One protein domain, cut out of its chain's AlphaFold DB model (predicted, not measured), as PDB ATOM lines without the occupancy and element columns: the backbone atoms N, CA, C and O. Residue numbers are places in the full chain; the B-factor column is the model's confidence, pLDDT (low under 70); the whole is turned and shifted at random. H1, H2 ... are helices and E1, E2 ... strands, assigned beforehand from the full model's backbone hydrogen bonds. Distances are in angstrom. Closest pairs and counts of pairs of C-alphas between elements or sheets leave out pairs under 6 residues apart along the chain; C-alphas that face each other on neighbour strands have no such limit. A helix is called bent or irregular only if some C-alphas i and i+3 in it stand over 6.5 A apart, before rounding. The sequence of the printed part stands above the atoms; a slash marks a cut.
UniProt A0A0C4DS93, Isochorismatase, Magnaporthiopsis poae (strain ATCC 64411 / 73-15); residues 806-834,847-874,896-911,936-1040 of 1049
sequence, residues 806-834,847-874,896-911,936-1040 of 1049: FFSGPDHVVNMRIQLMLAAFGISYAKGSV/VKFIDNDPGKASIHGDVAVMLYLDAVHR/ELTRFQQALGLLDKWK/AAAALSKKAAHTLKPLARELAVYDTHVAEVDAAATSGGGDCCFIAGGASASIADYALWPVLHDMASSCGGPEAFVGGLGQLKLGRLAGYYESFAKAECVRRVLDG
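AT A GLANCE: This is residues 806 to 834, 847 to 874, 896 to 911 and 936 to 1040 of the 1049 residues of the protein "Isochorismatase" of Magnaporthiopsis poae (strain ATCC 64411 / 73-15) (UniProt A0A0C4DS93). Helices pack round one helix in the middle, H5: H3 runs beside it, and H1 crosses it with H2 and H8 packed on H1. At its last residues H5 meets H6 at a corner, and H6 forms a helical hairpin with H7; of the two arms of the bent H4, H4a crosses H6 and H4b crosses H7, while the small strand hairpin E1 and E2 lies near H2, toward the other end of the longest axis from H4a. The printed part has 178 residues with eight named helices and two named strands, in the order H1 E1 E2 H2 H3 H4 H5 H6 H7 H8; E1 and E2 are antiparallel, and the class is mostly helix. The helix packing is part aligned, part crossed; the whole is compact, with a radius of gyration of the C-alphas of 16.7 A and spans of 54 by 41 by 27 A.

HOW THE PARTS SIT: Residues 806 to 807 pair antiparallel with residues 848 to 849 of E1, residues 848 to 850. E1 and E2, residues 858 to 860, form a hairpin with N 849 and O 859 at 2.9 A. H1, residues 812 to 824, touches H2, residues 862 to 872, at a shallow tilt of 8 degrees, the same way; the closest C-alphas, of Ile 818 and Met 866, are 6.2 A apart. H3, residues 896 to 911, touches H5, residues 987 to 1002, at a shallow tilt of 23 degrees, with the C-alphas of Phe 900 and Ala 988 closest at 3.8 A. H5 is the hub, touching five helices; H1 touches it at a steep tilt of 46 degrees, closest at the C-alphas of Arg 817 and Tyr 990, 5.4 A. H4, residues 936 to 969, was assigned as one helix by its hydrogen bonds but is bent, with C-alphas 950 and 953 7.9 A apart; its arms H4a, residues 936 to 950, and H4b, residues 953 to 969, stand at 78 degrees, about perpendicular. H4a touches H6, residues 1006 to 1015, with the C-alphas of Ala 945 and Gly 1012 closest at 4.0 A. H4b touches H7, residues 1019 to 1028, closest at the C-alphas of Asp 959 and Leu 1021, 4.6 A. H8, residues 1032 to 1038, touches H1, closest at the C-alphas of Ala 823 and Cys 1033, 4.9 A. Every O i to N i+4 pair is within hydrogen-bond range in H2, H6, H7 and H8; in H1 8 of 9 are, in H3 10 of 12, in H4a 10 of 11, in H4b 11 of 13 and in H5 10 of 12.

IN THESE COORDINATES: H1 begins at C-alpha 812, (13.785, -10.573, -14.963), and H8 ends at C-alpha 1038, (24.546, -15.375, -12.445). H3 is 23.4 A long, H4a 22.8 A, H4b 24.9 A and H5 24.0 A. H4a is irregular, with C-alphas 947 and 950 7.2 A apart, and H5 only just, with C-alphas 991 and 994 6.7 A apart.

THE WHOLE: The farthest C-alphas, of Pro 854 and Ala 936, are 56.6 A apart. The printed part has three cuts: C-alphas 834 and 847 are 10.8 A apart across the first, C-alphas 874 and 896 are 13.6 A apart across the second, and C-alphas 911 and 936 are 26.8 A apart across the third. The link from H4 to H5, residues 970 to 986, is long. The pLDDT is under 70 at residues 831 to 834, 852 to 856, 936 to 937, 968 to 977 and 1040.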
ATOM      1  N   PHE A 806      14.483 -19.911 -26.291       86.38
ATOM      2  CA  PHE A 806      13.917 -19.185 -25.158       86.38
ATOM      3  C   PHE A 806      13.795 -17.696 -25.489       86.38
ATOM      4  O   PHE A 806      14.793 -17.029 -25.776       86.38
ATOM      5  N   PHE A 807      12.571 -17.179 -25.446       86.12
ATOM      6  CA  PHE A 807      12.238 -15.772 -25.634       86.12
ATOM      7  C   PHE A 807      11.927 -15.175 -24.260       86.12
ATOM      8  O   PHE A 807      10.880 -15.448 -23.672       86.12
ATOM      9  N   SER A 808      12.867 -14.384 -23.746       84.38
ATOM     10  CA  SER A 808      12.752 -13.708 -22.456       84.38
ATOM     11  C   SER A 808      11.728 -12.570 -22.502       84.38
ATOM     12  O   SER A 808      11.790 -11.741 -23.411       84.38
ATOM     13  N   GLY A 809      10.854 -12.501 -21.499       83.44
ATOM     14  CA  GLY A 809       9.900 -11.406 -21.291       83.44
ATOM     15  C   GLY A 809      10.528 -10.209 -20.557       83.44
ATOM     16  O   GLY A 809      11.737 -10.213 -20.304       83.44
ATOM     17  N   PRO A 810       9.739  -9.186 -20.178       82.50
ATOM     18  CA  PRO A 810      10.240  -7.991 -19.493       82.50
ATOM     19  C   PRO A 810      10.604  -8.243 -18.019       82.50
ATOM     20  O   PRO A 810      11.433  -7.531 -17.460       82.50
ATOM     21  N   ASP A 811      10.002  -9.252 -17.386       87.19
ATOM     22  CA  ASP A 811      10.226  -9.585 -15.979       87.19
ATOM     23  C   ASP A 811      11.479 -10.461 -15.810       87.19
ATOM     24  O   ASP A 811      11.532 -11.616 -16.245       87.19
ATOM     25  N   HIS A 812      12.505  -9.901 -15.167       88.88
ATOM     26  CA  HIS A 812      13.785 -10.573 -14.963       88.88
ATOM     27  C   HIS A 812      13.697 -11.757 -13.983       88.88
ATOM     28  O   HIS A 812      14.397 -12.749 -14.184       88.88
ATOM     29  N   VAL A 813      12.817 -11.701 -12.976       91.19
ATOM     30  CA  VAL A 813      12.619 -12.776 -11.990       91.19
ATOM     31  C   VAL A 813      11.984 -13.979 -12.675       91.19
ATOM     32  O   VAL A 813      12.437 -15.113 -12.521       91.19
ATOM     33  N   VAL A 814      10.966 -13.722 -13.495       91.69
ATOM     34  CA  VAL A 814      10.274 -14.733 -14.300       91.69
ATOM     35  C   VAL A 814      11.215 -15.371 -15.327       91.69
ATOM     36  O   VAL A 814      11.225 -16.594 -15.472       91.69
ATOM     37  N   ASN A 815      12.069 -14.578 -15.984       91.38
ATOM     38  CA  ASN A 815      13.126 -15.115 -16.843       91.38
ATOM     39  C   ASN A 815      14.088 -16.022 -16.052       91.38
ATOM     40  O   ASN A 815      14.373 -17.140 -16.486       91.38
ATOM     41  N   MET A 816      14.537 -15.574 -14.874       93.31
ATOM     42  CA  MET A 816      15.491 -16.300 -14.035       93.31
ATOM     43  C   MET A 816      14.947 -17.656 -13.568       93.31
ATOM     44  O   MET A 816      15.678 -18.643 -13.628       93.31
ATOM     45  N   ARG A 817      13.663 -17.744 -13.180       94.00
ATOM     46  CA  ARG A 817      12.987 -19.013 -12.823       94.00
ATOM     47  C   ARG A 817      13.202 -20.097 -13.878       94.00
ATOM     48  O   ARG A 817      13.593 -21.217 -13.557       94.00
ATOM     49  N   ILE A 818      12.980 -19.750 -15.145       94.06
ATOM     50  CA  ILE A 818      13.100 -20.685 -16.269       94.06
ATOM     51  C   ILE A 818      14.569 -20.939 -16.612       94.06
ATOM     52  O   ILE A 818      14.944 -22.082 -16.857       94.06
ATOM     53  N   GLN A 819      15.429 -19.919 -16.560       93.00
ATOM     54  CA  GLN A 819      16.867 -20.089 -16.785       93.00
ATOM     55  C   GLN A 819      17.520 -21.026 -15.758       93.00
ATOM     56  O   GLN A 819      18.375 -21.822 -16.143       93.00
ATOM     57  N   LEU A 820      17.090 -21.003 -14.490       93.00
ATOM     58  CA  LEU A 820      17.542 -21.962 -13.477       93.00
ATOM     59  C   LEU A 820      17.130 -23.398 -13.825       93.00
ATOM     60  O   LEU A 820      17.953 -24.300 -13.695       93.00
ATOM     61  N   MET A 821      15.899 -23.616 -14.301       93.38
ATOM     62  CA  MET A 821      15.443 -24.943 -14.740       93.38
ATOM     63  C   MET A 821      16.208 -25.433 -15.976       93.38
ATOM     64  O   MET A 821      16.677 -26.568 -15.992       93.38
ATOM     65  N   LEU A 822      16.401 -24.571 -16.982       90.56
ATOM     66  CA  LEU A 822      17.185 -24.889 -18.182       90.56
ATOM     67  C   LEU A 822      18.635 -25.248 -17.815       90.56
ATOM     68  O   LEU A 822      19.145 -26.268 -18.273       90.56
ATOM     69  N   ALA A 823      19.270 -24.483 -16.919       87.06
ATOM     70  CA  ALA A 823      20.607 -24.786 -16.408       87.06
ATOM     71  C   ALA A 823      20.658 -26.104 -15.616       87.06
ATOM     72  O   ALA A 823      21.568 -26.903 -15.825       87.06
ATOM     73  N   ALA A 824      19.688 -26.349 -14.728       87.50
ATOM     74  CA  ALA A 824      19.651 -27.539 -13.876       87.50
ATOM     75  C   ALA A 824      19.352 -28.834 -14.647       87.50
ATOM     76  O   ALA A 824      19.785 -29.909 -14.238       87.50
ATOM     77  N   PHE A 825      18.624 -28.741 -15.763       86.94
ATOM     78  CA  PHE A 825      18.329 -29.871 -16.649       86.94
ATOM     79  C   PHE A 825      19.336 -29.997 -17.812       86.94
ATOM     80  O   PHE A 825      19.207 -30.897 -18.638       86.94
ATOM     81  N   GLY A 826      20.355 -29.129 -17.879       79.88
ATOM     82  CA  GLY A 826      21.420 -29.175 -18.893       79.88
ATOM     83  C   GLY A 826      21.015 -28.692 -20.293       79.88
ATOM     84  O   GLY A 826      21.731 -28.947 -21.263       79.88
ATOM     85  N   ILE A 827      19.884 -27.994 -20.422       79.31
ATOM     86  CA  ILE A 827      19.295 -27.588 -21.702       79.31
ATOM     87  C   ILE A 827      19.979 -26.316 -22.215       79.31
ATOM     88  O   ILE A 827      19.676 -25.202 -21.784       79.31
ATOM     89  N   SER A 828      20.877 -26.478 -23.187       77.19
ATOM     90  CA  SER A 828      21.427 -25.352 -23.953       77.19
ATOM     91  C   SER A 828      20.359 -24.783 -24.890       77.19
ATOM     92  O   SER A 828      19.745 -25.530 -25.650       77.19
ATOM     93  N   TYR A 829      20.146 -23.466 -24.866       78.69
ATOM     94  CA  TYR A 829      19.098 -22.800 -25.647       78.69
ATOM     95  C   TYR A 829      19.632 -21.629 -26.482       78.69
ATOM     96  O   TYR A 829      20.586 -20.944 -26.108       78.69
ATOM     97  N   ALA A 830      18.967 -21.344 -27.601       71.12
ATOM     98  CA  ALA A 830      19.204 -20.139 -28.389       71.12
ATOM     99  C   ALA A 830      18.308 -18.993 -27.886       71.12
ATOM    100  O   ALA A 830      17.092 -19.154 -27.746       71.12
ATOM    101  N   LYS A 831      18.894 -17.819 -27.619       67.75
ATOM    102  CA  LYS A 831      18.141 -16.643 -27.155       67.75
ATOM    103  C   LYS A 831      17.316 -16.060 -28.306       67.75
ATOM    104  O   LYS A 831      17.868 -15.574 -29.292       67.75
ATOM    105  N   GLY A 832      15.995 -16.120 -28.186       56.94
ATOM    106  CA  GLY A 832      15.063 -15.596 -29.177       56.94
ATOM    107  C   GLY A 832      15.051 -14.069 -29.183       56.94
ATOM    108  O   GLY A 832      14.780 -13.443 -28.161       56.94
ATOM    109  N   SER A 833      15.318 -13.464 -30.343       42.34
ATOM    110  CA  SER A 833      15.066 -12.038 -30.566       42.34
ATOM    111  C   SER A 833      13.607 -11.840 -30.975       42.34
ATOM    112  O   SER A 833      13.143 -12.487 -31.915       42.34
ATOM    113  N   VAL A 834      12.890 -10.931 -30.307       44.09
ATOM    114  CA  VAL A 834      11.522 -10.518 -30.681       44.09
ATOM    115  C   VAL A 834      11.613  -9.498 -31.829       44.09
ATOM    116  O   VAL A 834      11.310  -8.315 -31.695       44.09
ATOM    117  N   VAL A 847       6.641 -14.648 -21.690       86.75
ATOM    118  CA  VAL A 847       7.747 -15.579 -21.930       86.75
ATOM    119  C   VAL A 847       7.298 -16.727 -22.833       86.75
ATOM    120  O   VAL A 847       6.207 -17.277 -22.657       86.75
ATOM    121  N   LYS A 848       8.163 -17.120 -23.771       89.12
ATOM    122  CA  LYS A 848       7.916 -18.222 -24.706       89.12
ATOM    123  C   LYS A 848       9.117 -19.164 -24.776       89.12
ATOM    124  O   LYS A 848      10.260 -18.719 -24.883       89.12
ATOM    125  N   PHE A 849       8.851 -20.465 -24.773       89.56
ATOM    126  CA  PHE A 849       9.829 -21.517 -25.041       89.56
ATOM    127  C   PHE A 849       9.365 -22.327 -26.254       89.56
ATOM    128  O   PHE A 849       8.195 -22.690 -26.341       89.56
ATOM    129  N   ILE A 850      10.265 -22.584 -27.199       83.12
ATOM    130  CA  ILE A 850      10.031 -23.501 -28.318       83.12
ATOM    131  C   ILE A 850      11.025 -24.644 -28.168       83.12
ATOM    132  O   ILE A 850      12.230 -24.395 -28.245       83.12
ATOM    133  N   ASP A 851      10.539 -25.860 -27.945       81.50
ATOM    134  CA  ASP A 851      11.405 -27.033 -27.816       81.50
ATOM    135  C   ASP A 851      11.917 -27.527 -29.185       81.50
ATOM    136  O   ASP A 851      11.483 -27.054 -30.241       81.50
ATOM    137  N   ASN A 852      12.879 -28.451 -29.179       68.50
ATOM    138  CA  ASN A 852      13.471 -29.035 -30.387       68.50
ATOM    139  C   ASN A 852      12.960 -30.445 -30.728       68.50
ATOM    140  O   ASN A 852      13.609 -31.174 -31.483       68.50
ATOM    141  N   ASP A 853      11.785 -30.808 -30.214       66.94
ATOM    142  CA  ASP A 853      11.056 -32.000 -30.634       66.94
ATOM    143  C   ASP A 853      10.555 -31.877 -32.098       66.94
ATOM    144  O   ASP A 853      10.494 -30.771 -32.646       66.94
ATOM    145  N   PRO A 854      10.141 -32.983 -32.750       46.44
ATOM    146  CA  PRO A 854       9.670 -32.953 -34.140       46.44
ATOM    147  C   PRO A 854       8.440 -32.066 -34.400       46.44
ATOM    148  O   PRO A 854       8.205 -31.670 -35.539       46.44
ATOM    149  N   GLY A 855       7.643 -31.746 -33.374       56.56
ATOM    150  CA  GLY A 855       6.528 -30.801 -33.462       56.56
ATOM    151  C   GLY A 855       6.916 -29.338 -33.220       56.56
ATOM    152  O   GLY A 855       6.076 -28.465 -33.435       56.56
ATOM    153  N   LYS A 856       8.155 -29.063 -32.782       67.62
ATOM    154  CA  LYS A 856       8.646 -27.748 -32.323       67.62
ATOM    155  C   LYS A 856       7.671 -27.102 -31.333       67.62
ATOM    156  O   LYS A 856       7.172 -25.993 -31.547       67.62
ATOM    157  N   ALA A 857       7.368 -27.844 -30.268       75.62
ATOM    158  CA  ALA A 857       6.369 -27.528 -29.260       75.62
ATOM    159  C   ALA A 857       6.573 -26.115 -28.702       75.62
ATOM    160  O   ALA A 857       7.620 -25.785 -28.149       75.62
ATOM    161  N   SER A 858       5.551 -25.274 -28.863       85.56
ATOM    162  CA  SER A 858       5.591 -23.846 -28.553       85.56
ATOM    163  C   SER A 858       4.784 -23.567 -27.286       85.56
ATOM    164  O   SER A 858       3.556 -23.535 -27.325       85.56
ATOM    165  N   ILE A 859       5.471 -23.363 -26.163       91.56
ATOM    166  CA  ILE A 859       4.880 -23.126 -24.844       91.56
ATOM    167  C   ILE A 859       4.968 -21.635 -24.500       91.56
ATOM    168  O   ILE A 859       6.013 -21.004 -24.664       91.56
ATOM    169  N   HIS A 860       3.852 -21.068 -24.041       90.50
ATOM    170  CA  HIS A 860       3.674 -19.641 -23.766       90.50
ATOM    171  C   HIS A 860       3.228 -19.428 -22.313       90.50
ATOM    172  O   HIS A 860       2.372 -20.165 -21.822       90.50
ATOM    173  N   GLY A 861       3.761 -18.399 -21.653       88.62
ATOM    174  CA  GLY A 861       3.525 -18.124 -20.233       88.62
ATOM    175  C   GLY A 861       4.478 -18.905 -19.326       88.62
ATOM    176  O   GLY A 861       4.832 -20.053 -19.595       88.62
ATOM    177  N   ASP A 862       4.922 -18.281 -18.237       89.19
ATOM    178  CA  ASP A 862       6.025 -18.789 -17.420       89.19
ATOM    179  C   ASP A 862       5.683 -20.076 -16.667       89.19
ATOM    180  O   ASP A 862       6.424 -21.054 -16.755       89.19
ATOM    181  N   VAL A 863       4.523 -20.116 -16.008       92.75
ATOM    182  CA  VAL A 863       4.027 -21.302 -15.297       92.75
ATOM    183  C   VAL A 863       3.896 -22.496 -16.247       92.75
ATOM    184  O   VAL A 863       4.247 -23.615 -15.877       92.75
ATOM    185  N   ALA A 864       3.453 -22.269 -17.488       91.00
ATOM    186  CA  ALA A 864       3.343 -23.319 -18.495       91.00
ATOM    187  C   ALA A 864       4.723 -23.836 -18.935       91.00
ATOM    188  O   ALA A 864       4.911 -25.049 -19.020       91.00
ATOM    189  N   VAL A 865       5.701 -22.946 -19.153       93.44
ATOM    190  CA  VAL A 865       7.085 -23.340 -19.472       93.44
ATOM    191  C   VAL A 865       7.720 -24.110 -18.309       93.44
ATOM    192  O   VAL A 865       8.306 -25.164 -18.537       93.44
ATOM    193  N   MET A 866       7.562 -23.656 -17.060       93.94
ATOM    194  CA  MET A 866       8.090 -24.364 -15.886       93.94
ATOM    195  C   MET A 866       7.468 -25.759 -15.723       93.94
ATOM    196  O   MET A 866       8.192 -26.735 -15.533       93.94
ATOM    197  N   LEU A 867       6.140 -25.885 -15.849       93.19
ATOM    198  CA  LEU A 867       5.454 -27.180 -15.779       93.19
ATOM    199  C   LEU A 867       5.859 -28.116 -16.928       93.19
ATOM    200  O   LEU A 867       6.030 -29.312 -16.701       93.19
ATOM    201  N   TYR A 868       6.050 -27.588 -18.140       91.12
ATOM    202  CA  TYR A 868       6.528 -28.362 -19.286       91.12
ATOM    203  C   TYR A 868       7.953 -28.888 -19.066       91.12
ATOM    204  O   TYR A 868       8.201 -30.082 -19.240       91.12
ATOM    205  N   LEU A 869       8.875 -28.031 -18.614       90.25
ATOM    206  CA  LEU A 869      10.252 -28.426 -18.311       90.25
ATOM    207  C   LEU A 869      10.304 -29.475 -17.188       90.25
ATOM    208  O   LEU A 869      11.007 -30.475 -17.328       90.25
ATOM    209  N   ASP A 870       9.531 -29.309 -16.108       88.44
ATOM    210  CA  ASP A 870       9.443 -30.317 -15.042       88.44
ATOM    211  C   ASP A 870       8.852 -31.647 -15.548       88.44
ATOM    212  O   ASP A 870       9.318 -32.721 -15.166       88.44
ATOM    213  N   ALA A 871       7.841 -31.607 -16.420       83.12
ATOM    214  CA  ALA A 871       7.193 -32.803 -16.958       83.12
ATOM    215  C   ALA A 871       8.076 -33.590 -17.941       83.12
ATOM    216  O   ALA A 871       8.123 -34.817 -17.850       83.12
ATOM    217  N   VAL A 872       8.752 -32.901 -18.865       80.81
ATOM    218  CA  VAL A 872       9.458 -33.512 -20.006       80.81
ATOM    219  C   VAL A 872      10.948 -33.725 -19.729       80.81
ATOM    220  O   VAL A 872      11.485 -34.778 -20.071       80.81
ATOM    221  N   HIS A 873      11.612 -32.754 -19.093       80.25
ATOM    222  CA  HIS A 873      13.079 -32.685 -19.028       80.25
ATOM    223  C   HIS A 873      13.682 -32.978 -17.651       80.25
ATOM    224  O   HIS A 873      14.891 -33.193 -17.558       80.25
ATOM    225  N   ARG A 874      12.882 -33.018 -16.575       81.00
ATOM    226  CA  ARG A 874      13.396 -33.291 -15.220       81.00
ATOM    227  C   ARG A 874      14.090 -34.663 -15.161       81.00
ATOM    228  O   ARG A 874      13.437 -35.683 -15.423       81.00
ATOM    229  N   GLU A 896       5.404 -30.515  -3.302       89.88
ATOM    230  CA  GLU A 896       6.027 -29.731  -4.382       89.88
ATOM    231  C   GLU A 896       5.032 -28.744  -5.000       89.88
ATOM    232  O   GLU A 896       5.268 -27.538  -4.979       89.88
ATOM    233  N   LEU A 897       3.889 -29.231  -5.495       90.62
ATOM    234  CA  LEU A 897       2.909 -28.392  -6.194       90.62
ATOM    235  C   LEU A 897       2.267 -27.341  -5.273       90.62
ATOM    236  O   LEU A 897       2.038 -26.207  -5.696       90.62
ATOM    237  N   THR A 898       2.038 -27.670  -3.996       92.62
ATOM    238  CA  THR A 898       1.528 -26.704  -3.006       92.62
ATOM    239  C   THR A 898       2.545 -25.593  -2.733       92.62
ATOM    240  O   THR A 898       2.180 -24.416  -2.716       92.62
ATOM    241  N   ARG A 899       3.826 -25.940  -2.547       94.50
ATOM    242  CA  ARG A 899       4.900 -24.963  -2.295       94.50
ATOM    243  C   ARG A 899       5.220 -24.136  -3.547       94.50
ATOM    244  O   ARG A 899       5.449 -22.936  -3.426       94.50
ATOM    245  N   PHE A 900       5.114 -24.721  -4.741       95.00
ATOM    246  CA  PHE A 900       5.209 -24.019  -6.027       95.00
ATOM    247  C   PHE A 900       4.117 -22.955  -6.182       95.00
ATOM    248  O   PHE A 900       4.431 -21.788  -6.410       95.00
ATOM    249  N   GLN A 901       2.845 -23.306  -5.967       93.50
ATOM    250  CA  GLN A 901       1.736 -22.347  -6.059       93.50
ATOM    251  C   GLN A 901       1.874 -21.184  -5.058       93.50
ATOM    252  O   GLN A 901       1.493 -20.050  -5.364       93.50
ATOM    253  N   GLN A 902       2.442 -21.439  -3.875       93.69
ATOM    254  CA  GLN A 902       2.766 -20.387  -2.907       93.69
ATOM    255  C   GLN A 902       3.916 -19.495  -3.405       93.69
ATOM    256  O   GLN A 902       3.800 -18.270  -3.328       93.69
ATOM    257  N   ALA A 903       4.983 -20.083  -3.961       93.06
ATOM    258  CA  ALA A 903       6.149 -19.360  -4.474       93.06
ATOM    259  C   ALA A 903       5.815 -18.458  -5.675       93.06
ATOM    260  O   ALA A 903       6.353 -17.353  -5.783       93.06
ATOM    261  N   LEU A 904       4.874 -18.872  -6.533       92.56
ATOM    262  CA  LEU A 904       4.294 -18.005  -7.562       92.56
ATOM    263  C   LEU A 904       3.677 -16.748  -6.923       92.56
ATOM    264  O   LEU A 904       4.138 -15.641  -7.195       92.56
ATOM    265  N   GLY A 905       2.734 -16.928  -5.989       92.00
ATOM    266  CA  GLY A 905       2.023 -15.828  -5.325       92.00
ATOM    267  C   GLY A 905       2.865 -14.967  -4.370       92.00
ATOM    268  O   GLY A 905       2.404 -13.905  -3.947       92.00
ATOM    269  N   LEU A 906       4.093 -15.376  -4.020       94.62
ATOM    270  CA  LEU A 906       5.040 -14.507  -3.311       94.62
ATOM    271  C   LEU A 906       5.530 -13.366  -4.214       94.62
ATOM    272  O   LEU A 906       5.658 -12.240  -3.736       94.62
ATOM    273  N   LEU A 907       5.757 -13.632  -5.505       91.75
ATOM    274  CA  LEU A 907       6.253 -12.632  -6.456       91.75
ATOM    275  C   LEU A 907       5.237 -11.502  -6.670       91.75
ATOM    276  O   LEU A 907       5.609 -10.331  -6.664       91.75
ATOM    277  N   ASP A 908       3.951 -11.830  -6.787       89.81
ATOM    278  CA  ASP A 908       2.892 -10.827  -6.969       89.81
ATOM    279  C   ASP A 908       2.756  -9.923  -5.738       89.81
ATOM    280  O   ASP A 908       2.646  -8.700  -5.851       89.81
ATOM    281  N   LYS A 909       2.841 -10.516  -4.539       92.81
ATOM    282  CA  LYS A 909       2.867  -9.772  -3.272       92.81
ATOM    283  C   LYS A 909       4.123  -8.914  -3.128       92.81
ATOM    284  O   LYS A 909       4.026  -7.811  -2.598       92.81
ATOM    285  N   TRP A 910       5.270  -9.393  -3.611       93.00
ATOM    286  CA  TRP A 910       6.523  -8.643  -3.619       93.00
ATOM    287  C   TRP A 910       6.464  -7.431  -4.543       93.00
ATOM    288  O   TRP A 910       6.676  -6.319  -4.070       93.00
ATOM    289  N   LYS A 911       6.037  -7.594  -5.801       88.88
ATOM    290  CA  LYS A 911       5.778  -6.474  -6.725       88.88
ATOM    291  C   LYS A 911       4.828  -5.441  -6.107       88.88
ATOM    292  O   LYS A 911       5.121  -4.247  -6.093       88.88
ATOM    293  N   ALA A 936      27.616   0.265   9.596       65.31
ATOM    294  CA  ALA A 936      26.986   0.272   8.277       65.31
ATOM    295  C   ALA A 936      26.288  -1.060   7.959       65.31
ATOM    296  O   ALA A 936      25.109  -1.058   7.603       65.31
ATOM    297  N   ALA A 937      26.944  -2.205   8.181       66.31
ATOM    298  CA  ALA A 937      26.336  -3.524   7.960       66.31
ATOM    299  C   ALA A 937      25.100  -3.764   8.856       66.31
ATOM    300  O   ALA A 937      24.074  -4.299   8.414       66.31
ATOM    301  N   ALA A 938      25.149  -3.295  10.108       71.06
ATOM    302  CA  ALA A 938      24.021  -3.354  11.037       71.06
ATOM    303  C   ALA A 938      22.869  -2.410  10.634       71.06
ATOM    304  O   ALA A 938      21.698  -2.755  10.817       71.06
ATOM    305  N   ALA A 939      23.175  -1.235  10.074       76.12
ATOM    306  CA  ALA A 939      22.189  -0.297   9.539       76.12
ATOM    307  C   ALA A 939      21.529  -0.824   8.251       76.12
ATOM    308  O   ALA A 939      20.303  -0.805   8.147       76.12
ATOM    309  N   LEU A 940      22.310  -1.383   7.321       76.75
ATOM    310  CA  LEU A 940      21.811  -2.046   6.112       76.75
ATOM    311  C   LEU A 940      20.898  -3.227   6.458       76.75
ATOM    312  O   LEU A 940      19.791  -3.314   5.933       76.75
ATOM    313  N   SER A 941      21.286  -4.062   7.425       81.31
ATOM    314  CA  SER A 941      20.441  -5.163   7.915       81.31
ATOM    315  C   SER A 941      19.119  -4.670   8.529       81.31
ATOM    316  O   SER A 941      18.078  -5.297   8.337       81.31
ATOM    317  N   LYS A 942      19.120  -3.527   9.236       81.44
ATOM    318  CA  LYS A 942      17.887  -2.889   9.749       81.44
ATOM    319  C   LYS A 942      17.015  -2.336   8.618       81.44
ATOM    320  O   LYS A 942      15.797  -2.496   8.662       81.44
ATOM    321  N   LYS A 943      17.623  -1.724   7.595       83.31
ATOM    322  CA  LYS A 943      16.922  -1.232   6.398       83.31
ATOM    323  C   LYS A 943      16.281  -2.390   5.628       83.31
ATOM    324  O   LYS A 943      15.093  -2.327   5.335       83.31
ATOM    325  N   ALA A 944      17.014  -3.480   5.408       84.31
ATOM    326  CA  ALA A 944      16.497  -4.714   4.820       84.31
ATOM    327  C   ALA A 944      15.330  -5.297   5.639       84.31
ATOM    328  O   ALA A 944      14.266  -5.576   5.090       84.31
ATOM    329  N   ALA A 945      15.472  -5.395   6.966       85.31
ATOM    330  CA  ALA A 945      14.388  -5.830   7.847       85.31
ATOM    331  C   ALA A 945      13.137  -4.935   7.735       85.31
ATOM    332  O   ALA A 945      12.022  -5.447   7.821       85.31
ATOM    333  N   HIS A 946      13.299  -3.625   7.506       86.06
ATOM    334  CA  HIS A 946      12.188  -2.708   7.236       86.06
ATOM    335  C   HIS A 946      11.533  -2.976   5.871       86.06
ATOM    336  O   HIS A 946      10.319  -3.166   5.817       86.06
ATOM    337  N   THR A 947      12.323  -3.082   4.796       85.44
ATOM    338  CA  THR A 947      11.856  -3.392   3.430       85.44
ATOM    339  C   THR A 947      11.070  -4.705   3.360       85.44
ATOM    340  O   THR A 947      10.056  -4.779   2.668       85.44
ATOM    341  N   LEU A 948      11.503  -5.731   4.105       88.56
ATOM    342  CA  LEU A 948      10.876  -7.060   4.149       88.56
ATOM    343  C   LEU A 948       9.683  -7.152   5.118       88.56
ATOM    344  O   LEU A 948       8.850  -8.054   4.991       88.56
ATOM    345  N   LYS A 949       9.556  -6.221   6.074       88.50
ATOM    346  CA  LYS A 949       8.512  -6.209   7.116       88.50
ATOM    347  C   LYS A 949       7.072  -6.360   6.589       88.50
ATOM    348  O   LYS A 949       6.320  -7.097   7.231       88.50
ATOM    349  N   PRO A 950       6.658  -5.753   5.452       90.00
ATOM    350  CA  PRO A 950       5.313  -5.937   4.892       90.00
ATOM    351  C   PRO A 950       4.985  -7.382   4.486       90.00
ATOM    352  O   PRO A 950       3.810  -7.716   4.367       90.00
ATOM    353  N   LEU A 951       6.002  -8.232   4.291       91.31
ATOM    354  CA  LEU A 951       5.884  -9.637   3.885       91.31
ATOM    355  C   LEU A 951       6.416 -10.612   4.943       91.31
ATOM    356  O   LEU A 951       6.567 -11.800   4.666       91.31
ATOM    357  N   ALA A 952       6.685 -10.157   6.170       90.00
ATOM    358  CA  ALA A 952       7.234 -11.016   7.223       90.00
ATOM    359  C   ALA A 952       6.346 -12.246   7.519       90.00
ATOM    360  O   ALA A 952       6.860 -13.306   7.870       90.00
ATOM    361  N   ARG A 953       5.021 -12.135   7.329       91.38
ATOM    362  CA  ARG A 953       4.076 -13.258   7.461       91.38
ATOM    363  C   ARG A 953       4.224 -14.270   6.323       91.38
ATOM    364  O   ARG A 953       4.232 -15.467   6.578       91.38
ATOM    365  N   GLU A 954       4.323 -13.797   5.086       93.75
ATOM    366  CA  GLU A 954       4.554 -14.604   3.889       93.75
ATOM    367  C   GLU A 954       5.900 -15.334   3.953       93.75
ATOM    368  O   GLU A 954       5.961 -16.527   3.677       93.75
ATOM    369  N   LEU A 955       6.965 -14.638   4.356       93.75
ATOM    370  CA  LEU A 955       8.311 -15.200   4.468       93.75
ATOM    371  C   LEU A 955       8.397 -16.247   5.597       93.75
ATOM    372  O   LEU A 955       9.021 -17.293   5.416       93.75
ATOM    373  N   ALA A 956       7.687 -16.048   6.715       93.25
ATOM    374  CA  ALA A 956       7.593 -17.032   7.800       93.25
ATOM    375  C   ALA A 956       6.986 -18.385   7.380       93.25
ATOM    376  O   ALA A 956       7.297 -19.410   7.988       93.25
ATOM    377  N   VAL A 957       6.164 -18.425   6.323       93.81
ATOM    378  CA  VAL A 957       5.657 -19.692   5.764       93.81
ATOM    379  C   VAL A 957       6.805 -20.527   5.185       93.81
ATOM    380  O   VAL A 957       6.836 -21.737   5.388       93.81
ATOM    381  N   TYR A 958       7.790 -19.903   4.533       93.25
ATOM    382  CA  TYR A 958       8.938 -20.619   3.970       93.25
ATOM    383  C   TYR A 958       9.967 -21.015   5.029       93.25
ATOM    384  O   TYR A 958      10.502 -22.115   4.952       93.25
ATOM    385  N   ASP A 959      10.182 -20.189   6.059       91.50
ATOM    386  CA  ASP A 959      10.993 -20.582   7.226       91.50
ATOM    387  C   ASP A 959      10.403 -21.827   7.925       91.50
ATOM    388  O   ASP A 959      11.128 -22.761   8.270       91.50
ATOM    389  N   THR A 960       9.066 -21.897   8.010       92.19
ATOM    390  CA  THR A 960       8.332 -23.083   8.488       92.19
ATOM    391  C   THR A 960       8.512 -24.285   7.553       92.19
ATOM    392  O   THR A 960       8.797 -25.382   8.026       92.19
ATOM    393  N   HIS A 961       8.412 -24.100   6.230       91.81
ATOM    394  CA  HIS A 961       8.618 -25.186   5.259       91.81
ATOM    395  C   HIS A 961      10.021 -25.795   5.328       91.81
ATOM    396  O   HIS A 961      10.146 -27.012   5.203       91.81
ATOM    397  N   VAL A 962      11.057 -24.978   5.552       88.50
ATOM    398  CA  VAL A 962      12.429 -25.462   5.780       88.50
ATOM    399  C   VAL A 962      12.504 -26.227   7.108       88.50
ATOM    400  O   VAL A 962      12.986 -27.355   7.126       88.50
ATOM    401  N   ALA A 963      11.916 -25.699   8.193       87.12
ATOM    402  CA  ALA A 963      11.867 -26.390   9.489       87.12
ATOM    403  C   ALA A 963      11.203 -27.781   9.422       87.12
ATOM    404  O   ALA A 963      11.656 -28.712  10.089       87.12
ATOM    405  N   GLU A 964      10.139 -27.933   8.625       85.88
ATOM    406  CA  GLU A 964       9.473 -29.221   8.393       85.88
ATOM    407  C   GLU A 964      10.361 -30.226   7.641       85.88
ATOM    408  O   GLU A 964      10.301 -31.424   7.920       85.88
ATOM    409  N   VAL A 965      11.192 -29.757   6.704       83.44
ATOM    410  CA  VAL A 965      12.137 -30.605   5.956       83.44
ATOM    411  C   VAL A 965      13.327 -31.001   6.837       83.44
ATOM    412  O   VAL A 965      13.656 -32.184   6.896       83.44
ATOM    413  N   ASP A 966      13.898 -30.065   7.603       80.19
ATOM    414  CA  ASP A 966      14.970 -30.329   8.580       80.19
ATOM    415  C   ASP A 966      14.554 -31.405   9.611       80.19
ATOM    416  O   ASP A 966      15.320 -32.311   9.963       80.19
ATOM    417  N   ALA A 967      13.304 -31.325  10.083       76.06
ATOM    418  CA  ALA A 967      12.717 -32.275  11.029       76.06
ATOM    419  C   ALA A 967      12.465 -33.674  10.433       76.06
ATOM    420  O   ALA A 967      12.393 -34.647  11.182       76.06
ATOM    421  N   ALA A 968      12.353 -33.798   9.107       69.50
ATOM    422  CA  ALA A 968      12.290 -35.089   8.423       69.50
ATOM    423  C   ALA A 968      13.700 -35.643   8.137       69.50
ATOM    424  O   ALA A 968      13.983 -36.815   8.405       69.50
ATOM    425  N   ALA A 969      14.609 -34.793   7.650       63.28
ATOM    426  CA  ALA A 969      15.966 -35.157   7.231       63.28
ATOM    427  C   ALA A 969      16.845 -35.684   8.380       63.28
ATOM    428  O   ALA A 969      17.689 -36.557   8.175       63.28
ATOM    429  N   THR A 970      16.598 -35.232   9.613       54.50
ATOM    430  CA  THR A 970      17.291 -35.706  10.830       54.50
ATOM    431  C   THR A 970      17.062 -37.189  11.166       54.50
ATOM    432  O   THR A 970      17.768 -37.732  12.013       54.50
ATOM    433  N   SER A 971      16.145 -37.874  10.472       51.81
ATOM    434  CA  SER A 971      15.997 -39.340  10.511       51.81
ATOM    435  C   SER A 971      16.799 -40.093   9.431       51.81
ATOM    436  O   SER A 971      16.852 -41.322   9.465       51.81
ATOM    437  N   GLY A 972      17.419 -39.375   8.483       46.91
ATOM    438  CA  GLY A 972      17.909 -39.923   7.210       46.91
ATOM    439  C   GLY A 972      19.277 -39.429   6.710       46.91
ATOM    440  O   GLY A 972      19.617 -39.705   5.566       46.91
ATOM    441  N   GLY A 973      20.083 -38.746   7.532       35.44
ATOM    442  CA  GLY A 973      21.538 -38.641   7.317       35.44
ATOM    443  C   GLY A 973      22.038 -37.843   6.099       35.44
ATOM    444  O   GLY A 973      23.157 -38.094   5.656       35.44
ATOM    445  N   GLY A 974      21.259 -36.896   5.564       44.44
ATOM    446  CA  GLY A 974      21.690 -36.015   4.469       44.44
ATOM    447  C   GLY A 974      21.073 -34.615   4.548       44.44
ATOM    448  O   GLY A 974      19.920 -34.466   4.949       44.44
ATOM    449  N   ASP A 975      21.840 -33.596   4.152       50.66
ATOM    450  CA  ASP A 975      21.436 -32.183   4.193       50.66
ATOM    451  C   ASP A 975      20.401 -31.855   3.094       50.66
ATOM    452  O   ASP A 975      20.737 -31.417   1.992       50.66
ATOM    453  N   CYS A 976      19.115 -32.069   3.383       52.56
ATOM    454  CA  CYS A 976      18.006 -31.795   2.462       52.56
ATOM    455  C   CYS A 976      17.683 -30.290   2.353       52.56
ATOM    456  O   CYS A 976      16.664 -29.823   2.856       52.56
ATOM    457  N   CYS A 977      18.524 -29.521   1.662       67.69
ATOM    458  CA  CYS A 977      18.439 -28.056   1.574       67.69
ATOM    459  C   CYS A 977      17.356 -27.477   0.626       67.69
ATOM    460  O   CYS A 977      17.497 -26.345   0.166       67.69
ATOM    461  N   PHE A 978      16.276 -28.211   0.331       86.81
ATOM    462  CA  PHE A 978      15.233 -27.816  -0.633       86.81
ATOM    463  C   PHE A 978      13.869 -27.627   0.036       86.81
ATOM    464  O   PHE A 978      13.486 -28.433   0.884       86.81
ATOM    465  N   ILE A 979      13.084 -26.614  -0.358       87.81
ATOM    466  CA  ILE A 979      11.826 -26.286   0.345       87.81
ATOM    467  C   ILE A 979      10.767 -27.380   0.231       87.81
ATOM    468  O   ILE A 979       9.866 -27.431   1.062       87.81
ATOM    469  N   ALA A 980      10.835 -28.256  -0.771       84.38
ATOM    470  CA  ALA A 980       9.958 -29.422  -0.873       84.38
ATOM    471  C   ALA A 980      10.515 -30.676  -0.169       84.38
ATOM    472  O   ALA A 980       9.776 -31.643   0.012       84.38
ATOM    473  N   GLY A 981      11.780 -30.668   0.258       77.94
ATOM    474  CA  GLY A 981      12.536 -31.874   0.592       77.94
ATOM    475  C   GLY A 981      12.960 -32.666  -0.652       77.94
ATOM    476  O   GLY A 981      12.784 -32.216  -1.783       77.94
ATOM    477  N   GLY A 982      13.520 -33.857  -0.432       74.69
ATOM    478  CA  GLY A 982      14.078 -34.703  -1.492       74.69
ATOM    479  C   GLY A 982      15.558 -34.423  -1.788       74.69
ATOM    480  O   GLY A 982      16.173 -33.526  -1.215       74.69
ATOM    481  N   ALA A 983      16.147 -35.228  -2.677       72.44
ATOM    482  CA  ALA A 983      17.586 -35.209  -2.979       72.44
ATOM    483  C   ALA A 983      18.006 -34.193  -4.066       72.44
ATOM    484  O   ALA A 983      19.179 -34.120  -4.423       72.44
ATOM    485  N   SER A 984      17.063 -33.435  -4.629       81.00
ATOM    486  CA  SER A 984      17.314 -32.472  -5.711       81.00
ATOM    487  C   SER A 984      16.243 -31.385  -5.730       81.00
ATOM    488  O   SER A 984      15.095 -31.666  -5.387       81.00
ATOM    489  N   ALA A 985      16.601 -30.189  -6.197       87.69
ATOM    490  CA  ALA A 985      15.713 -29.032  -6.277       87.69
ATOM    491  C   ALA A 985      14.421 -29.308  -7.070       87.69
ATOM    492  O   ALA A 985      14.449 -29.876  -8.168       87.69
ATOM    493  N   SER A 986      13.295 -28.863  -6.513       90.69
ATOM    494  CA  SER A 986      11.956 -29.018  -7.085       90.69
ATOM    495  C   SER A 986      11.529 -27.800  -7.913       90.69
ATOM    496  O   SER A 986      12.115 -26.720  -7.814       90.69
ATOM    497  N   ILE A 987      10.427 -27.925  -8.664       92.75
ATOM    498  CA  ILE A 987       9.771 -26.785  -9.331       92.75
ATOM    499  C   ILE A 987       9.419 -25.641  -8.353       92.75
ATOM    500  O   ILE A 987       9.426 -24.472  -8.741       92.75
ATOM    501  N   ALA A 988       9.190 -25.946  -7.069       93.94
ATOM    502  CA  ALA A 988       8.942 -24.943  -6.035       93.94
ATOM    503  C   ALA A 988      10.196 -24.123  -5.686       93.94
ATOM    504  O   ALA A 988      10.098 -22.909  -5.511       93.94
ATOM    505  N   ASP A 989      11.370 -24.756  -5.636       94.50
ATOM    506  CA  ASP A 989      12.647 -24.086  -5.364       94.50
ATOM    507  C   ASP A 989      13.016 -23.114  -6.491       94.50
ATOM    508  O   ASP A 989      13.293 -21.938  -6.238       94.50
ATOM    509  N   TYR A 990      12.916 -23.571  -7.747       95.06
ATOM    510  CA  TYR A 990      13.151 -22.729  -8.926       95.06
ATOM    511  C   TYR A 990      12.173 -21.548  -9.013       95.06
ATOM    512  O   TYR A 990      12.527 -20.509  -9.563       95.06
ATOM    513  N   ALA A 991      10.961 -21.676  -8.458       95.19
ATOM    514  CA  ALA A 991       9.986 -20.589  -8.387       95.19
ATOM    515  C   ALA A 991      10.234 -19.606  -7.231       95.19
ATOM    516  O   ALA A 991       9.913 -18.422  -7.381       95.19
ATOM    517  N   LEU A 992      10.770 -20.078  -6.096       95.88
ATOM    518  CA  LEU A 992      10.998 -19.271  -4.894       95.88
ATOM    519  C   LEU A 992      12.303 -18.480  -4.958       95.88
ATOM    520  O   LEU A 992      12.286 -17.271  -4.729       95.88
ATOM    521  N   TRP A 993      13.433 -19.143  -5.225       95.88
ATOM    522  CA  TRP A 993      14.749 -18.541  -4.991       95.88
ATOM    523  C   TRP A 993      14.995 -17.240  -5.786       95.88
ATOM    524  O   TRP A 993      15.454 -16.277  -5.172       95.88
ATOM    525  N   PRO A 994      14.595 -17.111  -7.073       95.75
ATOM    526  CA  PRO A 994      14.668 -15.835  -7.795       95.75
ATOM    527  C   PRO A 994      13.927 -14.675  -7.118       95.75
ATOM    528  O   PRO A 994      14.388 -13.540  -7.176       95.75
ATOM    529  N   VAL A 995      12.805 -14.945  -6.440       95.50
ATOM    530  CA  VAL A 995      12.033 -13.913  -5.723       95.50
ATOM    531  C   VAL A 995      12.803 -13.434  -4.491       95.50
ATOM    532  O   VAL A 995      12.852 -12.237  -4.221       95.50
ATOM    533  N   LEU A 996      13.454 -14.353  -3.771       95.19
ATOM    534  CA  LEU A 996      14.340 -14.013  -2.654       95.19
ATOM    535  C   LEU A 996      15.584 -13.244  -3.134       95.19
ATOM    536  O   LEU A 996      16.063 -12.363  -2.431       95.19
ATOM    537  N   HIS A 997      16.084 -13.535  -4.337       95.12
ATOM    538  CA  HIS A 997      17.243 -12.856  -4.922       95.12
ATOM    539  C   HIS A 997      16.938 -11.418  -5.393       95.12
ATOM    540  O   HIS A 997      17.748 -10.511  -5.189       95.12
ATOM    541  N   ASP A 998      15.748 -11.175  -5.947       93.94
ATOM    542  CA  ASP A 998      15.250  -9.830  -6.278       93.94
ATOM    543  C   ASP A 998      14.967  -8.995  -5.011       93.94
ATOM    544  O   ASP A 998      15.406  -7.844  -4.888       93.94
ATOM    545  N   MET A 999      14.352  -9.613  -3.993       93.75
ATOM    546  CA  MET A 999      14.268  -9.029  -2.647       93.75
ATOM    547  C   MET A 999      15.653  -8.689  -2.083       93.75
ATOM    548  O   MET A 999      15.827  -7.616  -1.506       93.75
ATOM    549  N   ALA A1000      16.644  -9.570  -2.253       92.00
ATOM    550  CA  ALA A1000      17.993  -9.350  -1.746       92.00
ATOM    551  C   ALA A1000      18.704  -8.191  -2.451       92.00
ATOM    552  O   ALA A1000      19.309  -7.344  -1.792       92.00
ATOM    553  N   SER A1001      18.563  -8.106  -3.773       89.75
ATOM    554  CA  SER A1001      19.055  -6.988  -4.585       89.75
ATOM    555  C   SER A1001      18.447  -5.663  -4.107       89.75
ATOM    556  O   SER A1001      19.167  -4.704  -3.830       89.75
ATOM    557  N   SER A1002      17.133  -5.649  -3.869       87.00
ATOM    558  CA  SER A1002      16.390  -4.494  -3.342       87.00
ATOM    559  C   SER A1002      16.716  -4.147  -1.877       87.00
ATOM    560  O   SER A1002      16.467  -3.030  -1.427       87.00
ATOM    561  N   CYS A1003      17.296  -5.082  -1.117       85.94
ATOM    562  CA  CYS A1003      17.776  -4.864   0.252       85.94
ATOM    563  C   CYS A1003      19.216  -4.322   0.326       85.94
ATOM    564  O   CYS A1003      19.717  -4.103   1.429       85.94
ATOM    565  N   GLY A1004      19.878  -4.093  -0.814       81.31
ATOM    566  CA  GLY A1004      21.280  -3.663  -0.872       81.31
ATOM    567  C   GLY A1004      22.293  -4.812  -0.939       81.31
ATOM    568  O   GLY A1004      23.485  -4.569  -0.784       81.31
ATOM    569  N   GLY A1005      21.840  -6.046  -1.179       87.81
ATOM    570  CA  GLY A1005      22.687  -7.208  -1.447       87.81
ATOM    571  C   GLY A1005      22.383  -8.434  -0.570       87.81
ATOM    572  O   GLY A1005      21.644  -8.335   0.416       87.81
ATOM    573  N   PRO A1006      22.968  -9.604  -0.902       89.50
ATOM    574  CA  PRO A1006      22.731 -10.870  -0.200       89.50
ATOM    575  C   PRO A1006      22.966 -10.815   1.315       89.50
ATOM    576  O   PRO A1006      22.141 -11.316   2.074       89.50
ATOM    577  N   GLU A1007      24.046 -10.173   1.764       89.50
ATOM    578  CA  GLU A1007      24.418 -10.104   3.185       89.50
ATOM    579  C   GLU A1007      23.425  -9.259   3.999       89.50
ATOM    580  O   GLU A1007      22.950  -9.685   5.053       89.50
ATOM    581  N   ALA A1008      23.034  -8.091   3.476       89.19
ATOM    582  CA  ALA A1008      22.032  -7.226   4.100       89.19
ATOM    583  C   ALA A1008      20.655  -7.911   4.178       89.19
ATOM    584  O   ALA A1008      19.950  -7.781   5.179       89.19
ATOM    585  N   PHE A1009      20.291  -8.687   3.153       92.94
ATOM    586  CA  PHE A1009      19.071  -9.493   3.120       92.94
ATOM    587  C   PHE A1009      19.071 -10.617   4.164       92.94
ATOM    588  O   PHE A1009      18.113 -10.736   4.928       92.94
ATOM    589  N   VAL A1010      20.161 -11.387   4.258       92.12
ATOM    590  CA  VAL A1010      20.359 -12.424   5.287       92.12
ATOM    591  C   VAL A1010      20.291 -11.818   6.694       92.12
ATOM    592  O   VAL A1010      19.550 -12.314   7.547       92.12
ATOM    593  N   GLY A1011      20.966 -10.686   6.927       88.50
ATOM    594  CA  GLY A1011      20.880  -9.936   8.183       88.50
ATOM    595  C   GLY A1011      19.466  -9.422   8.490       88.50
ATOM    596  O   GLY A1011      19.019  -9.477   9.639       88.50
ATOM    597  N   GLY A1012      18.727  -8.979   7.469       89.06
ATOM    598  CA  GLY A1012      17.333  -8.545   7.576       89.06
ATOM    599  C   GLY A1012      16.373  -9.679   7.949       89.06
ATOM    600  O   GLY A1012      15.566  -9.525   8.870       89.06
ATOM    601  N   LEU A1013      16.501 -10.845   7.306       91.12
ATOM    602  CA  LEU A1013      15.776 -12.066   7.681       91.12
ATOM    603  C   LEU A1013      16.101 -12.487   9.121       91.12
ATOM    604  O   LEU A1013      15.187 -12.808   9.883       91.12
ATOM    605  N   GLY A1014      17.369 -12.397   9.534       89.69
ATOM    606  CA  GLY A1014      17.801 -12.648  10.911       89.69
ATOM    607  C   GLY A1014      17.095 -11.753  11.940       89.69
ATOM    608  O   GLY A1014      16.616 -12.250  12.961       89.69
ATOM    609  N   GLN A1015      16.935 -10.455  11.656       89.19
ATOM    610  CA  GLN A1015      16.182  -9.531  12.523       89.19
ATOM    611  C   GLN A1015      14.676  -9.838  12.570       89.19
ATOM    612  O   GLN A1015      14.047  -9.672  13.619       89.19
ATOM    613  N   LEU A1016      14.102 -10.348  11.476       89.88
ATOM    614  CA  LEU A1016      12.732 -10.876  11.432       89.88
ATOM    615  C   LEU A1016      12.595 -12.283  12.060       89.88
ATOM    616  O   LEU A1016      11.484 -12.803  12.136       89.88
ATOM    617  N   LYS A1017      13.696 -12.865  12.565       92.44
ATOM    618  CA  LYS A1017      13.813 -14.224  13.135       92.44
ATOM    619  C   LYS A1017      13.596 -15.367  12.129       92.44
ATOM    620  O   LYS A1017      13.306 -16.486  12.538       92.44
ATOM    621  N   LEU A1018      13.786 -15.102  10.837       91.94
ATOM    622  CA  LEU A1018      13.621 -16.047   9.723       91.94
ATOM    623  C   LEU A1018      14.963 -16.693   9.334       91.94
ATOM    624  O   LEU A1018      15.448 -16.579   8.206       91.94
ATOM    625  N   GLY A1019      15.614 -17.306  10.326       86.69
ATOM    626  CA  GLY A1019      16.986 -17.809  10.204       86.69
ATOM    627  C   GLY A1019      17.139 -19.058   9.329       86.69
ATOM    628  O   GLY A1019      18.208 -19.259   8.757       86.69
ATOM    629  N   ARG A1020      16.092 -19.881   9.175       90.81
ATOM    630  CA  ARG A1020      16.135 -21.065   8.298       90.81
ATOM    631  C   ARG A1020      15.955 -20.669   6.842       90.81
ATOM    632  O   ARG A1020      16.651 -21.194   5.980       90.81
ATOM    633  N   LEU A1021      15.086 -19.694   6.570       91.94
ATOM    634  CA  LEU A1021      14.925 -19.123   5.232       91.94
ATOM    635  C   LEU A1021      16.214 -18.440   4.742       91.94
ATOM    636  O   LEU A1021      16.557 -18.555   3.566       91.94
ATOM    637  N   ALA A1022      16.953 -17.786   5.643       90.44
ATOM    638  CA  ALA A1022      18.275 -17.241   5.340       90.44
ATOM    639  C   ALA A1022      19.279 -18.351   4.961       90.44
ATOM    640  O   ALA A1022      19.883 -18.290   3.890       90.44
ATOM    641  N   GLY A1023      19.389 -19.408   5.777       88.81
ATOM    642  CA  GLY A1023      20.257 -20.557   5.485       88.81
ATOM    643  C   GLY A1023      19.886 -21.298   4.191       88.81
ATOM    644  O   GLY A1023      20.771 -21.693   3.431       88.81
ATOM    645  N   TYR A1024      18.590 -21.423   3.884       93.12
ATOM    646  CA  TYR A1024      18.107 -21.930   2.595       93.12
ATOM    647  C   TYR A1024      18.608 -21.075   1.425       93.12
ATOM    648  O   TYR A1024      19.189 -21.608   0.478       93.12
ATOM    649  N   TYR A1025      18.426 -19.752   1.503       93.62
ATOM    650  CA  TYR A1025      18.834 -18.825   0.449       93.62
ATOM    651  C   TYR A1025      20.342 -18.919   0.158       93.62
ATOM    652  O   TYR A1025      20.725 -19.047  -1.007       93.62
ATOM    653  N   GLU A1026      21.184 -18.949   1.198       90.88
ATOM    654  CA  GLU A1026      22.642 -19.109   1.081       90.88
ATOM    655  C   GLU A1026      23.093 -20.503   0.621       90.88
ATOM    656  O   GLU A1026      24.169 -20.643   0.033       90.88
ATOM    657  N   SER A1027      22.330 -21.552   0.934       88.12
ATOM    658  CA  SER A1027      22.629 -22.919   0.498       88.12
ATOM    659  C   SER A1027      22.319 -23.082  -0.989       88.12
ATOM    660  O   SER A1027      23.193 -23.444  -1.777       88.12
ATOM    661  N   PHE A1028      21.111 -22.691  -1.404       90.25
ATOM    662  CA  PHE A1028      20.676 -22.771  -2.795       90.25
ATOM    663  C   PHE A1028      21.486 -21.845  -3.719       90.25
ATOM    664  O   PHE A1028      21.771 -22.217  -4.856       90.25
ATOM    665  N   ALA A1029      21.972 -20.699  -3.220       89.69
ATOM    666  CA  ALA A1029      22.869 -19.804  -3.960       89.69
ATOM    667  C   ALA A1029      24.169 -20.476  -4.460       89.69
ATOM    668  O   ALA A1029      24.776 -20.011  -5.423       89.69
ATOM    669  N   LYS A1030      24.602 -21.575  -3.823       88.50
ATOM    670  CA  LYS A1030      25.819 -22.327  -4.187       88.50
ATOM    671  C   LYS A1030      25.574 -23.365  -5.293       88.50
ATOM    672  O   LYS A1030      26.540 -23.905  -5.841       88.50
ATOM    673  N   ALA A1031      24.311 -23.647  -5.630       86.25
ATOM    674  CA  ALA A1031      23.938 -24.621  -6.651       86.25
ATOM    675  C   ALA A1031      24.508 -24.249  -8.031       86.25
ATOM    676  O   ALA A1031      24.579 -23.076  -8.403       86.25
ATOM    677  N   GLU A1032      24.898 -25.255  -8.821       85.44
ATOM    678  CA  GLU A1032      25.508 -25.025 -10.136       85.44
ATOM    679  C   GLU A1032      24.592 -24.236 -11.075       85.44
ATOM    680  O   GLU A1032      25.055 -23.305 -11.732       85.44
ATOM    681  N   CYS A1033      23.295 -24.549 -11.097       86.88
ATOM    682  CA  CYS A1033      22.322 -23.830 -11.912       86.88
ATOM    683  C   CYS A1033      22.236 -22.338 -11.551       86.88
ATOM    684  O   CYS A1033      22.149 -21.514 -12.457       86.88
ATOM    685  N   VAL A1034      22.340 -21.978 -10.265       88.94
ATOM    686  CA  VAL A1034      22.360 -20.575  -9.826       88.94
ATOM    687  C   VAL A1034      23.631 -19.881 -10.293       88.94
ATOM    688  O   VAL A1034      23.535 -18.851 -10.957       88.94
ATOM    689  N   ARG A1035      24.808 -20.471 -10.034       87.69
ATOM    690  CA  ARG A1035      26.090 -19.919 -10.506       87.69
ATOM    691  C   ARG A1035      26.070 -19.692 -12.014       87.69
ATOM    692  O   ARG A1035      26.253 -18.569 -12.460       87.69
ATOM    693  N   ARG A1036      25.701 -20.707 -12.802       82.06
ATOM    694  CA  ARG A1036      25.636 -20.614 -14.269       82.06
ATOM    695  C   ARG A1036      24.657 -19.557 -14.787       82.06
ATOM    696  O   ARG A1036      24.878 -19.039 -15.878       82.06
ATOM    697  N   VAL A1037      23.599 -19.221 -14.047       87.00
ATOM    698  CA  VAL A1037      22.680 -18.129 -14.410       87.00
ATOM    699  C   VAL A1037      23.242 -16.755 -14.034       87.00
ATOM    700  O   VAL A1037      23.142 -15.839 -14.848       87.00
ATOM    701  N   LEU A1038      23.889 -16.618 -12.873       86.50
ATOM    702  CA  LEU A1038      24.546 -15.375 -12.445       86.50
ATOM    703  C   LEU A1038      25.798 -15.047 -13.283       86.50
ATOM    704  O   LEU A1038      25.986 -13.902 -13.682       86.50
ATOM    705  N   ASP A1039      26.594 -16.061 -13.626       80.31
ATOM    706  CA  ASP A1039      27.786 -15.972 -14.483       80.31
ATOM    707  C   ASP A1039      27.434 -15.763 -15.977       80.31
ATOM    708  O   ASP A1039      28.315 -15.568 -16.817       80.31
ATOM    709  N   GLY A1040      26.145 -15.832 -16.340       68.50
ATOM    710  CA  GLY A1040      25.651 -15.680 -17.714       68.50
ATOM    711  C   GLY A1040      25.899 -16.883 -18.638       68.50
ATOM    712  O   GLY A1040      25.700 -16.778 -19.849       68.50
TER     713      GLY A1040